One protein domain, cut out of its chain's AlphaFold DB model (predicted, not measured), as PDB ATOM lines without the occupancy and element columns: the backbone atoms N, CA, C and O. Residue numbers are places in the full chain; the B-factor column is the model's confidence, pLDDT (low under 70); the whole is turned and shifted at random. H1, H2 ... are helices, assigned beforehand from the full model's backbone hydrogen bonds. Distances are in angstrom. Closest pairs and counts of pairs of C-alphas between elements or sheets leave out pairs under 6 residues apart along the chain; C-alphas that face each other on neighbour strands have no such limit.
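AT A GLANCE: This is residues 101 to 190 of the 192 residues of the protein "DUF87 domain-containing protein" of Nitrospiraceae bacterium (UniProt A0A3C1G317). A small helical head carries one long helical arm: H1 and H2 form a hairpin, H4 crosses H2 with its first part, and residues 168 to 190 stick out far beyond the head. The short H3 sits in the loops between H2 and H4, apart from the other helices. The printed part has 90 residues, with four named helices in the order H1, H2, H3, H4 and no named strand; the class is all helix. It is only just extended, close to loose, with a radius of gyration of the C-alphas of 18.3 A, and it spans 60 by 33 by 22 A.

HOW THE PARTS SIT: Start at H1, residues 101 to 114, and go on to H2, residues 120 to 136: they form a helical hairpin, running opposite ways at a steep tilt of 43 degrees. They touch, and their closest C-alphas, Ile 104 and Ser 127, are 6.3 A apart. Next comes H3, residues 144 to 147, which touches no helix. H4, residues 157 to 188, touches H2 with residues 159 to 164 alone, at residues 129 to 133 of H2; the closest C-alphas, Leu 133 and Leu 160, are 6.7 A apart. Their lines stand at 72 degrees, only just about perpendicular. H1 and H4 are apart. In H1, H2 and H4 every O i to N i+4 pair is within hydrogen-bond range; H3 is too short for such a pair.

IN THESE COORDINATES: Find C-alpha 101 at (-27.977, 13.520, -36.829); from there H1 runs 20.3 A to C-alpha 114. H2 covers 24.4 A and H3 5.3 A. H4 runs 46.7 A from C-alpha 157 at (-23.514, 9.302, -51.954) to C-alpha 188 at (2.241, -26.688, -36.980).

THE WHOLE: Look for the two C-alphas farthest apart, Asp 150 and Ile 190, at 62.1 A. The printed part has no cut; the link from H1 to H2 is tight, and the other two are short. The mean pLDDT of the printed part is 87.0, with residues 150 to 151, 175 to 180 and 182 to 190 under 70.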
ATOM      1  N   ARG A 101     -26.976  14.473 -37.331       95.75
ATOM      2  CA  ARG A 101     -27.977  13.520 -36.829       95.75
ATOM      3  C   ARG A 101     -29.288  13.581 -37.603       95.75
ATOM      4  O   ARG A 101     -29.807  12.556 -38.040       95.75
ATOM      5  N   LYS A 102     -29.855  14.783 -37.751       95.88
ATOM      6  CA  LYS A 102     -31.146  14.954 -38.426       95.88
ATOM      7  C   LYS A 102     -31.038  14.603 -39.903       95.88
ATOM      8  O   LYS A 102     -31.978  14.026 -40.450       95.88
ATOM      9  N   ARG A 103     -29.894  14.899 -40.528       96.69
ATOM     10  CA  ARG A 103     -29.642  14.556 -41.926       96.69
ATOM     11  C   ARG A 103     -29.567  13.044 -42.145       96.69
ATOM     12  O   ARG A 103     -30.251  12.557 -43.043       96.69
ATOM     13  N   ILE A 104     -28.836  12.319 -41.293       97.12
ATOM     14  CA  ILE A 104     -28.770  10.845 -41.293       97.12
ATOM     15  C   ILE A 104     -30.173  10.258 -41.146       97.12
ATOM     16  O   ILE A 104     -30.640   9.543 -42.028       97.12
ATOM     17  N   ASN A 105     -30.902  10.652 -40.098       95.75
ATOM     18  CA  ASN A 105     -32.251  10.144 -39.842       95.75
ATOM     19  C   ASN A 105     -33.220  10.460 -40.987       95.75
ATOM     20  O   ASN A 105     -34.149   9.708 -41.265       95.75
ATOM     21  N   SER A 106     -33.056  11.608 -41.645       95.69
ATOM     22  CA  SER A 106     -33.877  11.950 -42.796       95.69
ATOM     23  C   SER A 106     -33.527  11.127 -44.032       95.69
ATOM     24  O   SER A 106     -34.445  10.828 -44.782       95.69
ATOM     25  N   LEU A 107     -32.260  10.768 -44.257       95.69
ATOM     26  CA  LEU A 107     -31.882   9.878 -45.357       95.69
ATOM     27  C   LEU A 107     -32.401   8.457 -45.123       95.69
ATOM     28  O   LEU A 107     -33.060   7.915 -46.000       95.69
ATOM     29  N   VAL A 108     -32.183   7.893 -43.932       95.75
ATOM     30  CA  VAL A 108     -32.678   6.550 -43.571       95.75
ATOM     31  C   VAL A 108     -34.196   6.471 -43.753       95.75
ATOM     32  O   VAL A 108     -34.701   5.543 -44.376       95.75
ATOM     33  N   ARG A 109     -34.937   7.502 -43.320       95.25
ATOM     34  CA  ARG A 109     -36.389   7.585 -43.554       95.25
ATOM     35  C   ARG A 109     -36.779   7.656 -45.030       95.25
ATOM     36  O   ARG A 109     -37.837   7.146 -45.373       95.25
ATOM     37  N   ILE A 110     -35.987   8.317 -45.877       94.25
ATOM     38  CA  ILE A 110     -36.242   8.358 -47.327       94.25
ATOM     39  C   ILE A 110     -36.058   6.958 -47.915       94.25
ATOM     40  O   ILE A 110     -36.950   6.495 -48.614       94.25
ATOM     41  N   ILE A 111     -34.967   6.270 -47.569       93.50
ATOM     42  CA  ILE A 111     -34.693   4.892 -48.005       93.50
ATOM     43  C   ILE A 111     -35.857   3.984 -47.583       93.50
ATOM     44  O   ILE A 111     -36.578   3.477 -48.432       93.50
ATOM     45  N   ASN A 112     -36.188   3.921 -46.291       93.81
ATOM     46  CA  ASN A 112     -37.260   3.041 -45.800       93.81
ATOM     47  C   ASN A 112     -38.663   3.371 -46.329       93.81
ATOM     48  O   ASN A 112     -39.569   2.550 -46.190       93.81
ATOM     49  N   LYS A 113     -38.874   4.573 -46.875       94.25
ATOM     50  CA  LYS A 113     -40.154   4.974 -47.464       94.25
ATOM     51  C   LYS A 113     -40.261   4.615 -48.947       94.25
ATOM     52  O   LYS A 113     -41.373   4.367 -49.405       94.25
ATOM     53  N   TYR A 114     -39.155   4.656 -49.688       90.62
ATOM     54  CA  TYR A 114     -39.160   4.587 -51.154       90.62
ATOM     55  C   TYR A 114     -38.370   3.402 -51.736       90.62
ATOM     56  O   TYR A 114     -38.429   3.193 -52.943       90.62
ATOM     57  N   SER A 115     -37.661   2.624 -50.915       87.00
ATOM     58  CA  SER A 115     -36.976   1.384 -51.307       87.00
ATOM     59  C   SER A 115     -37.431   0.198 -50.454       87.00
ATOM     60  O   SER A 115     -38.321   0.322 -49.610       87.00
ATOM     61  N   GLU A 116     -36.789  -0.958 -50.648       88.31
ATOM     62  CA  GLU A 116     -36.879  -2.054 -49.687       88.31
ATOM     63  C   GLU A 116     -36.449  -1.564 -48.301       88.31
ATOM     64  O   GLU A 116     -35.496  -0.787 -48.154       88.31
ATOM     65  N   ARG A 117     -37.224  -1.959 -47.291       91.44
ATOM     66  CA  ARG A 117     -37.041  -1.489 -45.926       91.44
ATOM     67  C   ARG A 117     -35.807  -2.144 -45.328       91.44
ATOM     68  O   ARG A 117     -35.735  -3.365 -45.255       91.44
ATOM     69  N   LEU A 118     -34.900  -1.320 -44.818       92.56
ATOM     70  CA  LEU A 118     -33.728  -1.795 -44.101       92.56
ATOM     71  C   LEU A 118     -34.143  -2.506 -42.807       92.56
ATOM     72  O   LEU A 118     -35.026  -2.055 -42.070       92.56
ATOM     73  N   SER A 119     -33.466  -3.607 -42.502       95.88
ATOM     74  CA  SER A 119     -33.498  -4.220 -41.180       95.88
ATOM     75  C   SER A 119     -32.877  -3.288 -40.134       95.88
ATOM     76  O   SER A 119     -32.078  -2.400 -40.440       95.88
ATOM     77  N   SER A 120     -33.177  -3.527 -38.856       95.12
ATOM     78  CA  SER A 120     -32.593  -2.756 -37.747       95.12
ATOM     79  C   SER A 120     -31.058  -2.785 -37.743       95.12
ATOM     80  O   SER A 120     -30.417  -1.795 -37.388       95.12
ATOM     81  N   ARG A 121     -30.459  -3.905 -38.170       95.00
ATOM     82  CA  ARG A 121     -29.006  -4.054 -38.290       95.00
ATOM     83  C   ARG A 121     -28.447  -3.194 -39.421       95.00
ATOM     84  O   ARG A 121     -27.458  -2.497 -39.209       95.00
ATOM     85  N   GLU A 122     -29.072  -3.213 -40.593       94.56
ATOM     86  CA  GLU A 122     -28.644  -2.402 -41.739       94.56
ATOM     87  C   GLU A 122     -28.797  -0.907 -41.459       94.56
ATOM     88  O   GLU A 122     -27.881  -0.137 -41.746       94.56
ATOM     89  N   GLU A 123     -29.894  -0.487 -40.819       95.69
ATOM     90  CA  GLU A 123     -30.079   0.903 -40.389       95.69
ATOM     91  C   GLU A 123     -28.966   1.360 -39.435       95.69
ATOM     92  O   GLU A 123     -28.441   2.471 -39.578       95.69
ATOM     93  N   ALA A 124     -28.585   0.512 -38.473       95.56
ATOM     94  CA  ALA A 124     -27.520   0.810 -37.521       95.56
ATOM     95  C   ALA A 124     -26.157   0.937 -38.216       95.56
ATOM     96  O   ALA A 124     -25.433   1.909 -37.978       95.56
ATOM     97  N   VAL A 125     -25.831   0.001 -39.115       95.06
ATOM     98  CA  VAL A 125     -24.582   0.018 -39.895       95.06
ATOM     99  C   VAL A 125     -24.521   1.247 -40.799       95.06
ATOM    100  O   VAL A 125     -23.524   1.969 -40.778       95.06
ATOM    101  N   LEU A 126     -25.593   1.547 -41.537       95.81
ATOM    102  CA  LEU A 126     -25.670   2.715 -42.412       95.81
ATOM    103  C   LEU A 126     -25.541   4.023 -41.620       95.81
ATOM    104  O   LEU A 126     -24.789   4.917 -42.006       95.81
ATOM    105  N   SER A 127     -26.239   4.136 -40.488       96.69
ATOM    106  CA  SER A 127     -26.177   5.324 -39.629       96.69
ATOM    107  C   SER A 127     -24.781   5.541 -39.053       96.69
ATOM    108  O   SER A 127     -24.306   6.678 -38.991       96.69
ATOM    109  N   TYR A 128     -24.106   4.458 -38.660       95.81
ATOM    110  CA  TYR A 128     -22.718   4.504 -38.220       95.81
ATOM    111  C   TYR A 128     -21.787   4.934 -39.359       95.81
ATOM    112  O   TYR A 128     -21.027   5.886 -39.191       95.81
ATOM    113  N   ALA A 129     -21.895   4.307 -40.534       96.50
ATOM    114  CA  ALA A 129     -21.071   4.634 -41.695       96.50
ATOM    115  C   ALA A 129     -21.217   6.105 -42.104       96.50
ATOM    116  O   ALA A 129     -20.221   6.803 -42.281       96.50
ATOM    117  N   LEU A 130     -22.449   6.612 -42.155       97.50
ATOM    118  CA  LEU A 130     -22.722   8.020 -42.425       97.50
ATOM    119  C   LEU A 130     -22.100   8.938 -41.371       97.50
ATOM    120  O   LEU A 130     -21.493   9.944 -41.723       97.50
ATOM    121  N   ARG A 131     -22.229   8.613 -40.079       96.88
ATOM    122  CA  ARG A 131     -21.620   9.410 -39.004       96.88
ATOM    123  C   ARG A 131     -20.100   9.492 -39.160       96.88
ATOM    124  O   ARG A 131     -19.549  10.581 -39.012       96.88
ATOM    125  N   GLN A 132     -19.448   8.374 -39.472       96.62
ATOM    126  CA  GLN A 132     -18.006   8.337 -39.712       96.62
ATOM    127  C   GLN A 132     -17.630   9.143 -40.958       96.62
ATOM    128  O   GLN A 132     -16.702   9.944 -40.905       96.62
ATOM    129  N   LEU A 133     -18.395   9.005 -42.043       96.81
ATOM    130  CA  LEU A 133     -18.200   9.774 -43.268       96.81
ATOM    131  C   LEU A 133     -18.283  11.285 -43.011       96.81
ATOM    132  O   LEU A 133     -17.396  12.031 -43.413       96.81
ATOM    133  N   TYR A 134     -19.304  11.751 -42.289       96.81
ATOM    134  CA  TYR A 134     -19.404  13.167 -41.928       96.81
ATOM    135  C   TYR A 134     -18.211  13.633 -41.094       96.81
ATOM    136  O   TYR A 134     -17.663  14.696 -41.382       96.81
ATOM    137  N   ALA A 135     -17.770  12.836 -40.118       95.38
ATOM    138  CA  ALA A 135     -16.606  13.167 -39.303       95.38
ATOM    139  C   ALA A 135     -15.324  13.292 -40.146       95.38
ATOM    140  O   ALA A 135     -14.571  14.244 -39.950       95.38
ATOM    141  N   LEU A 136     -15.117  12.403 -41.127       94.62
ATOM    142  CA  LEU A 136     -13.995  12.475 -42.076       94.62
ATOM    143  C   LEU A 136     -14.029  13.746 -42.934       94.62
ATOM    144  O   LEU A 136     -12.987  14.315 -43.239       94.62
ATOM    145  N   HIS A 137     -15.224  14.231 -43.269       94.62
ATOM    146  CA  HIS A 137     -15.422  15.502 -43.971       94.62
ATOM    147  C   HIS A 137     -15.425  16.722 -43.026       94.62
ATOM    148  O   HIS A 137     -15.736  17.840 -43.439       94.62
ATOM    149  N   GLY A 138     -15.085  16.531 -41.747       94.50
ATOM    150  CA  GLY A 138     -14.989  17.594 -40.750       94.50
ATOM    151  C   GLY A 138     -16.332  18.065 -40.189       94.50
ATOM    152  O   GLY A 138     -16.379  19.126 -39.569       94.50
ATOM    153  N   PHE A 139     -17.418  17.317 -40.390       95.69
ATOM    154  CA  PHE A 139     -18.743  17.588 -39.832       95.69
ATOM    155  C   PHE A 139     -18.985  16.696 -38.612       95.69
ATOM    156  O   PHE A 139     -19.292  15.508 -38.718       95.69
ATOM    157  N   ASN A 140     -18.850  17.268 -37.421       93.25
ATOM    158  CA  ASN A 140     -19.011  16.544 -36.172       93.25
ATOM    159  C   ASN A 140     -20.498  16.380 -35.826       93.25
ATOM    160  O   ASN A 140     -21.299  17.306 -35.931       93.25
ATOM    161  N   TYR A 141     -20.864  15.187 -35.366       92.81
ATOM    162  CA  TYR A 141     -22.229  14.846 -34.982       92.81
ATOM    163  C   TYR A 141     -22.805  15.719 -33.851       92.81
ATOM    164  O   TYR A 141     -24.003  16.009 -33.862       92.81
ATOM    165  N   TYR A 142     -21.969  16.130 -32.896       93.19
ATOM    166  CA  TYR A 142     -22.369  16.832 -31.671       93.19
ATOM    167  C   TYR A 142     -21.986  18.311 -31.638       93.19
ATOM    168  O   TYR A 142     -22.458  19.013 -30.751       93.19
ATOM    169  N   ASP A 143     -21.162  18.790 -32.573       93.88
ATOM    170  CA  ASP A 143     -20.692  20.179 -32.591       93.88
ATOM    171  C   ASP A 143     -21.295  20.966 -33.771       93.88
ATOM    172  O   ASP A 143     -20.830  20.825 -34.910       93.88
ATOM    173  N   PRO A 144     -22.301  21.830 -33.519       93.38
ATOM    174  CA  PRO A 144     -22.934  22.653 -34.542       93.38
ATOM    175  C   PRO A 144     -22.008  23.645 -35.244       93.38
ATOM    176  O   PRO A 144     -22.304  24.037 -36.374       93.38
ATOM    177  N   GLN A 145     -20.889  24.041 -34.626       91.88
ATOM    178  CA  GLN A 145     -19.929  24.949 -35.266       91.88
ATOM    179  C   GLN A 145     -19.315  24.313 -36.509       91.88
ATOM    180  O   GLN A 145     -18.965  24.996 -37.470       91.88
ATOM    181  N   THR A 146     -19.250  22.982 -36.535       92.56
ATOM    182  CA  THR A 146     -18.698  22.250 -37.668       92.56
ATOM    183  C   THR A 146     -19.638  22.149 -38.866       92.56
ATOM    184  O   THR A 146     -19.157  21.797 -39.940       92.56
ATOM    185  N   TRP A 147     -20.938  22.444 -38.712       92.88
ATOM    186  CA  TRP A 147     -21.971  22.205 -39.734       92.88
ATOM    187  C   TRP A 147     -22.003  23.249 -40.847       92.88
ATOM    188  O   TRP A 147     -22.668  23.040 -41.863       92.88
ATOM    189  N   LYS A 148     -21.299  24.368 -40.668       88.69
ATOM    190  CA  LYS A 148     -21.163  25.389 -41.704       88.69
ATOM    191  C   LYS A 148     -20.185  24.918 -42.786       88.69
ATOM    192  O   LYS A 148     -19.106  24.421 -42.454       88.69
ATOM    193  N   PRO A 149     -20.528  25.070 -44.073       74.12
ATOM    194  CA  PRO A 149     -19.708  24.597 -45.180       74.12
ATOM    195  C   PRO A 149     -18.595  25.588 -45.566       74.12
ATOM    196  O   PRO A 149     -18.248  25.664 -46.737       74.12
ATOM    197  N   ASP A 150     -18.009  26.333 -44.620       68.69
ATOM    198  CA  ASP A 150     -17.152  27.512 -44.883       68.69
ATOM    199  C   ASP A 150     -15.798  27.200 -45.579       68.69
ATOM    200  O   ASP A 150     -14.910  28.043 -45.644       68.69
ATOM    201  N   SER A 151     -15.618  25.973 -46.081       69.88
ATOM    202  CA  SER A 151     -14.513  25.477 -46.936       69.88
ATOM    203  C   SER A 151     -14.564  23.950 -47.109       69.88
ATOM    204  O   SER A 151     -13.874  23.382 -47.955       69.88
ATOM    205  N   LYS A 152     -15.379  23.258 -46.303       84.88
ATOM    206  CA  LYS A 152     -15.504  21.796 -46.304       84.88
ATOM    207  C   LYS A 152     -16.364  21.315 -47.468       84.88
ATOM    208  O   LYS A 152     -17.491  21.778 -47.650       84.88
ATOM    209  N   LYS A 153     -15.882  20.307 -48.198       89.69
ATOM    210  CA  LYS A 153     -16.687  19.601 -49.198       89.69
ATOM    211  C   LYS A 153     -17.727  18.729 -48.491       89.69
ATOM    212  O   LYS A 153     -17.370  17.811 -47.752       89.69
ATOM    213  N   MET A 154     -19.007  18.997 -48.737       93.44
ATOM    214  CA  MET A 154     -20.098  18.138 -48.272       93.44
ATOM    215  C   MET A 154     -19.918  16.721 -48.848       93.44
ATOM    216  O   MET A 154     -19.672  16.618 -50.054       93.44
ATOM    217  N   PRO A 155     -20.039  15.648 -48.045       95.19
ATOM    218  CA  PRO A 155     -19.994  14.295 -48.585       95.19
ATOM    219  C   PRO A 155     -21.146  14.071 -49.565       95.19
ATOM    220  O   PRO A 155     -22.229  14.638 -49.404       95.19
ATOM    221  N   ALA A 156     -20.918  13.238 -50.570       94.31
ATOM    222  CA  ALA A 156     -21.910  12.765 -51.525       94.31
ATOM    223  C   ALA A 156     -22.173  11.261 -51.339       94.31
ATOM    224  O   ALA A 156     -21.467  10.568 -50.606       94.31
ATOM    225  N   LEU A 157     -23.205  10.737 -52.007       93.62
ATOM    226  CA  LEU A 157     -23.514   9.302 -51.954       93.62
ATOM    227  C   LEU A 157     -22.371   8.430 -52.495       93.62
ATOM    228  O   LEU A 157     -22.168   7.329 -51.994       93.62
ATOM    229  N   ASP A 158     -21.598   8.931 -53.459       93.56
ATOM    230  CA  ASP A 158     -20.403   8.239 -53.957       93.56
ATOM    231  C   ASP A 158     -19.316   8.113 -52.873       93.56
ATOM    232  O   ASP A 158     -18.729   7.045 -52.710       93.56
ATOM    233  N   ASP A 159     -19.111   9.147 -52.045       96.19
ATOM    234  CA  ASP A 159     -18.173   9.074 -50.917       96.19
ATOM    235  C   ASP A 159     -18.622   8.011 -49.896       96.19
ATOM    236  O   ASP A 159     -17.804   7.248 -49.381       96.19
ATOM    237  N   LEU A 160     -19.934   7.905 -49.644       95.62
ATOM    238  CA  LEU A 160     -20.507   6.862 -48.788       95.62
ATOM    239  C   LEU A 160     -20.292   5.462 -49.367       95.62
ATOM    240  O   LEU A 160     -19.899   4.557 -48.631       95.62
ATOM    241  N   HIS A 161     -20.544   5.288 -50.662       94.44
ATOM    242  CA  HIS A 161     -20.345   4.017 -51.346       94.44
ATOM    243  C   HIS A 161     -18.883   3.566 -51.242       94.44
ATOM    244  O   HIS A 161     -18.616   2.460 -50.772       94.44
ATOM    245  N   ARG A 162     -17.931   4.452 -51.567       94.81
ATOM    246  CA  ARG A 162     -16.489   4.181 -51.432       94.81
ATOM    247  C   ARG A 162     -16.094   3.861 -49.993       94.81
ATOM    248  O   ARG A 162     -15.331   2.927 -49.767       94.81
ATOM    249  N   PHE A 163     -16.627   4.602 -49.021       94.06
ATOM    250  CA  PHE A 163     -16.347   4.376 -47.605       94.06
ATOM    251  C   PHE A 163     -16.816   2.992 -47.134       94.06
ATOM    252  O   PHE A 163     -16.050   2.266 -46.502       94.06
ATOM    253  N   ILE A 164     -18.057   2.608 -47.449       93.12
ATOM    254  CA  ILE A 164     -18.605   1.296 -47.077       93.12
ATOM    255  C   ILE A 164     -17.848   0.176 -47.792       93.12
ATOM    256  O   ILE A 164     -17.483  -0.813 -47.159       93.12
ATOM    257  N   TYR A 165     -17.572   0.340 -49.088       91.62
ATOM    258  CA  TYR A 165     -16.849  -0.655 -49.871       91.62
ATOM    259  C   TYR A 165     -15.427  -0.882 -49.342       91.62
ATOM    260  O   TYR A 165     -15.022  -2.025 -49.153       91.62
ATOM    261  N   GLY A 166     -14.706   0.191 -48.998       90.25
ATOM    262  CA  GLY A 166     -13.395   0.082 -48.353       90.25
ATOM    263  C   GLY A 166     -13.462  -0.679 -47.027       90.25
ATOM    264  O   GLY A 166     -12.663  -1.577 -46.790       90.25
ATOM    265  N   LYS A 167     -14.480  -0.414 -46.193       87.75
ATOM    266  CA  LYS A 167     -14.681  -1.154 -44.935       87.75
ATOM    267  C   LYS A 167     -14.988  -2.635 -45.138       87.75
ATOM    268  O   LYS A 167     -14.553  -3.452 -44.332       87.75
ATOM    269  N   LEU A 168     -15.726  -2.982 -46.190       87.38
ATOM    270  CA  LEU A 168     -15.977  -4.375 -46.559       87.38
ATOM    271  C   LEU A 168     -14.690  -5.072 -47.007       87.38
ATOM    272  O   LEU A 168     -14.446  -6.198 -46.587       87.38
ATOM    273  N   GLN A 169     -13.854  -4.407 -47.807       84.06
ATOM    274  CA  GLN A 169     -12.556  -4.950 -48.206       84.06
ATOM    275  C   GLN A 169     -11.649  -5.177 -46.995       84.06
ATOM    276  O   GLN A 169     -11.167  -6.292 -46.820       84.06
ATOM    277  N   ASP A 170     -11.492  -4.178 -46.121       85.06
ATOM    278  CA  ASP A 170     -10.711  -4.302 -44.879       85.06
ATOM    279  C   ASP A 170     -11.185  -5.499 -44.040       85.06
ATOM    280  O   ASP A 170     -10.380  -6.281 -43.536       85.06
ATOM    281  N   PHE A 171     -12.506  -5.663 -43.912       82.12
ATOM    282  CA  PHE A 171     -13.109  -6.769 -43.178       82.12
ATOM    283  C   PHE A 171     -12.772  -8.127 -43.805       82.12
ATOM    284  O   PHE A 171     -12.327  -9.026 -43.094       82.12
ATOM    285  N   VAL A 172     -12.951  -8.272 -45.122       80.50
ATOM    286  CA  VAL A 172     -12.689  -9.526 -45.849       80.50
ATOM    287  C   VAL A 172     -11.207  -9.889 -45.812       80.50
ATOM    288  O   VAL A 172     -10.870 -11.030 -45.502       80.50
ATOM    289  N   PHE A 173     -10.314  -8.935 -46.081       79.56
ATOM    290  CA  PHE A 173      -8.872  -9.181 -46.070       79.56
ATOM    291  C   PHE A 173      -8.341  -9.442 -44.658       79.56
ATOM    292  O   PHE A 173      -7.528 -10.346 -44.480       79.56
ATOM    293  N   GLY A 174      -8.837  -8.722 -43.648       75.25
ATOM    294  CA  GLY A 174      -8.502  -8.985 -42.247       75.25
ATOM    295  C   GLY A 174      -8.920 -10.388 -41.801       75.25
ATOM    296  O   GLY A 174      -8.115 -11.107 -41.215       75.25
ATOM    297  N   HIS A 175     -10.131 -10.825 -42.166       68.19
ATOM    298  CA  HIS A 175     -10.597 -12.183 -41.868       68.19
ATOM    299  C   HIS A 175      -9.810 -13.247 -42.636       68.19
ATOM    300  O   HIS A 175      -9.519 -14.300 -42.080       68.19
ATOM    301  N   MET A 176      -9.429 -13.001 -43.895       63.16
ATOM    302  CA  MET A 176      -8.563 -13.931 -44.629       63.16
ATOM    303  C   MET A 176      -7.188 -14.080 -43.970       63.16
ATOM    304  O   MET A 176      -6.681 -15.197 -43.898       63.16
ATOM    305  N   HIS A 177      -6.607 -12.994 -43.454       66.75
ATOM    306  CA  HIS A 177      -5.354 -13.048 -42.701       66.75
ATOM    307  C   HIS A 177      -5.495 -13.832 -41.388       66.75
ATOM    308  O   HIS A 177      -4.692 -14.727 -41.144       66.75
ATOM    309  N   GLU A 178      -6.530 -13.568 -40.583       67.62
ATOM    310  CA  GLU A 178      -6.783 -14.323 -39.343       67.62
ATOM    311  C   GLU A 178      -7.021 -15.813 -39.609       67.62
ATOM    312  O   GLU A 178      -6.471 -16.667 -38.918       67.62
ATOM    313  N   VAL A 179      -7.805 -16.145 -40.638       64.12
ATOM    314  CA  VAL A 179      -8.074 -17.533 -41.032       64.12
ATOM    315  C   VAL A 179      -6.794 -18.213 -41.519       64.12
ATOM    316  O   VAL A 179      -6.524 -19.348 -41.138       64.12
ATOM    317  N   SER A 180      -5.972 -17.518 -42.308       63.78
ATOM    318  CA  SER A 180      -4.672 -18.020 -42.758       63.78
ATOM    319  C   SER A 180      -3.710 -18.274 -41.593       63.78
ATOM    320  O   SER A 180      -3.011 -19.284 -41.604       63.78
ATOM    321  N   GLU A 181      -3.672 -17.399 -40.585       70.25
ATOM    322  CA  GLU A 181      -2.894 -17.634 -39.361       70.25
ATOM    323  C   GLU A 181      -3.422 -18.830 -38.565       70.25
ATOM    324  O   GLU A 181      -2.635 -19.632 -38.062       70.25
ATOM    325  N   LEU A 182      -4.746 -18.978 -38.466       66.62
ATOM    326  CA  LEU A 182      -5.372 -20.088 -37.752       66.62
ATOM    327  C   LEU A 182      -5.045 -21.433 -38.416       66.62
ATOM    328  O   LEU A 182      -4.704 -22.391 -37.728       66.62
ATOM    329  N   PHE A 183      -5.105 -21.493 -39.750       60.25
ATOM    330  CA  PHE A 183      -4.689 -22.674 -40.508       60.25
ATOM    331  C   PHE A 183      -3.188 -22.938 -40.369       60.25
ATOM    332  O   PHE A 183      -2.813 -24.089 -40.183       60.25
ATOM    333  N   GLY A 184      -2.339 -21.906 -40.394       65.25
ATOM    334  CA  GLY A 184      -0.898 -22.053 -40.158       65.25
ATOM    335  C   GLY A 184      -0.583 -22.709 -38.809       65.25
ATOM    336  O   GLY A 184       0.140 -23.699 -38.769       65.25
ATOM    337  N   ARG A 185      -1.212 -22.234 -37.724       68.31
ATOM    338  CA  ARG A 185      -1.045 -22.812 -36.376       68.31
ATOM    339  C   ARG A 185      -1.567 -24.246 -36.278       68.31
ATOM    340  O   ARG A 185      -0.918 -25.093 -35.681       68.31
ATOM    341  N   LEU A 186      -2.704 -24.540 -36.912       59.75
ATOM    342  CA  LEU A 186      -3.249 -25.901 -36.962       59.75
ATOM    343  C   LEU A 186      -2.351 -26.872 -37.743       59.75
ATOM    344  O   LEU A 186      -2.348 -28.054 -37.431       59.75
ATOM    345  N   TYR A 187      -1.608 -26.411 -38.752       56.44
ATOM    346  CA  TYR A 187      -0.649 -27.255 -39.471       56.44
ATOM    347  C   TYR A 187       0.633 -27.500 -38.665       56.44
ATOM    348  O   TYR A 187       1.167 -28.605 -38.725       56.44
ATOM    349  N   GLU A 188       1.103 -26.517 -37.895       68.44
ATOM    350  CA  GLU A 188       2.241 -26.688 -36.980       68.44
ATOM    351  C   GLU A 188       1.918 -27.706 -35.869       68.44
ATOM    352  O   GLU A 188       2.705 -28.620 -35.652       68.44
ATOM    353  N   ASP A 189       0.716 -27.658 -35.285       62.84
ATOM    354  CA  ASP A 189       0.277 -28.583 -34.222       62.84
ATOM    355  C   ASP A 189       0.050 -30.045 -34.680       62.84
ATOM    356  O   ASP A 189      -0.079 -30.941 -33.847       62.84
ATOM    357  N   ILE A 190      -0.041 -30.312 -35.991       58.12
ATOM    358  CA  ILE A 190      -0.219 -31.668 -36.564       58.12
ATOM    359  C   ILE A 190       1.123 -32.232 -37.085       58.12
ATOM    360  O   ILE A 190       1.194 -33.381 -37.524       58.12
TER     361      ILE A 190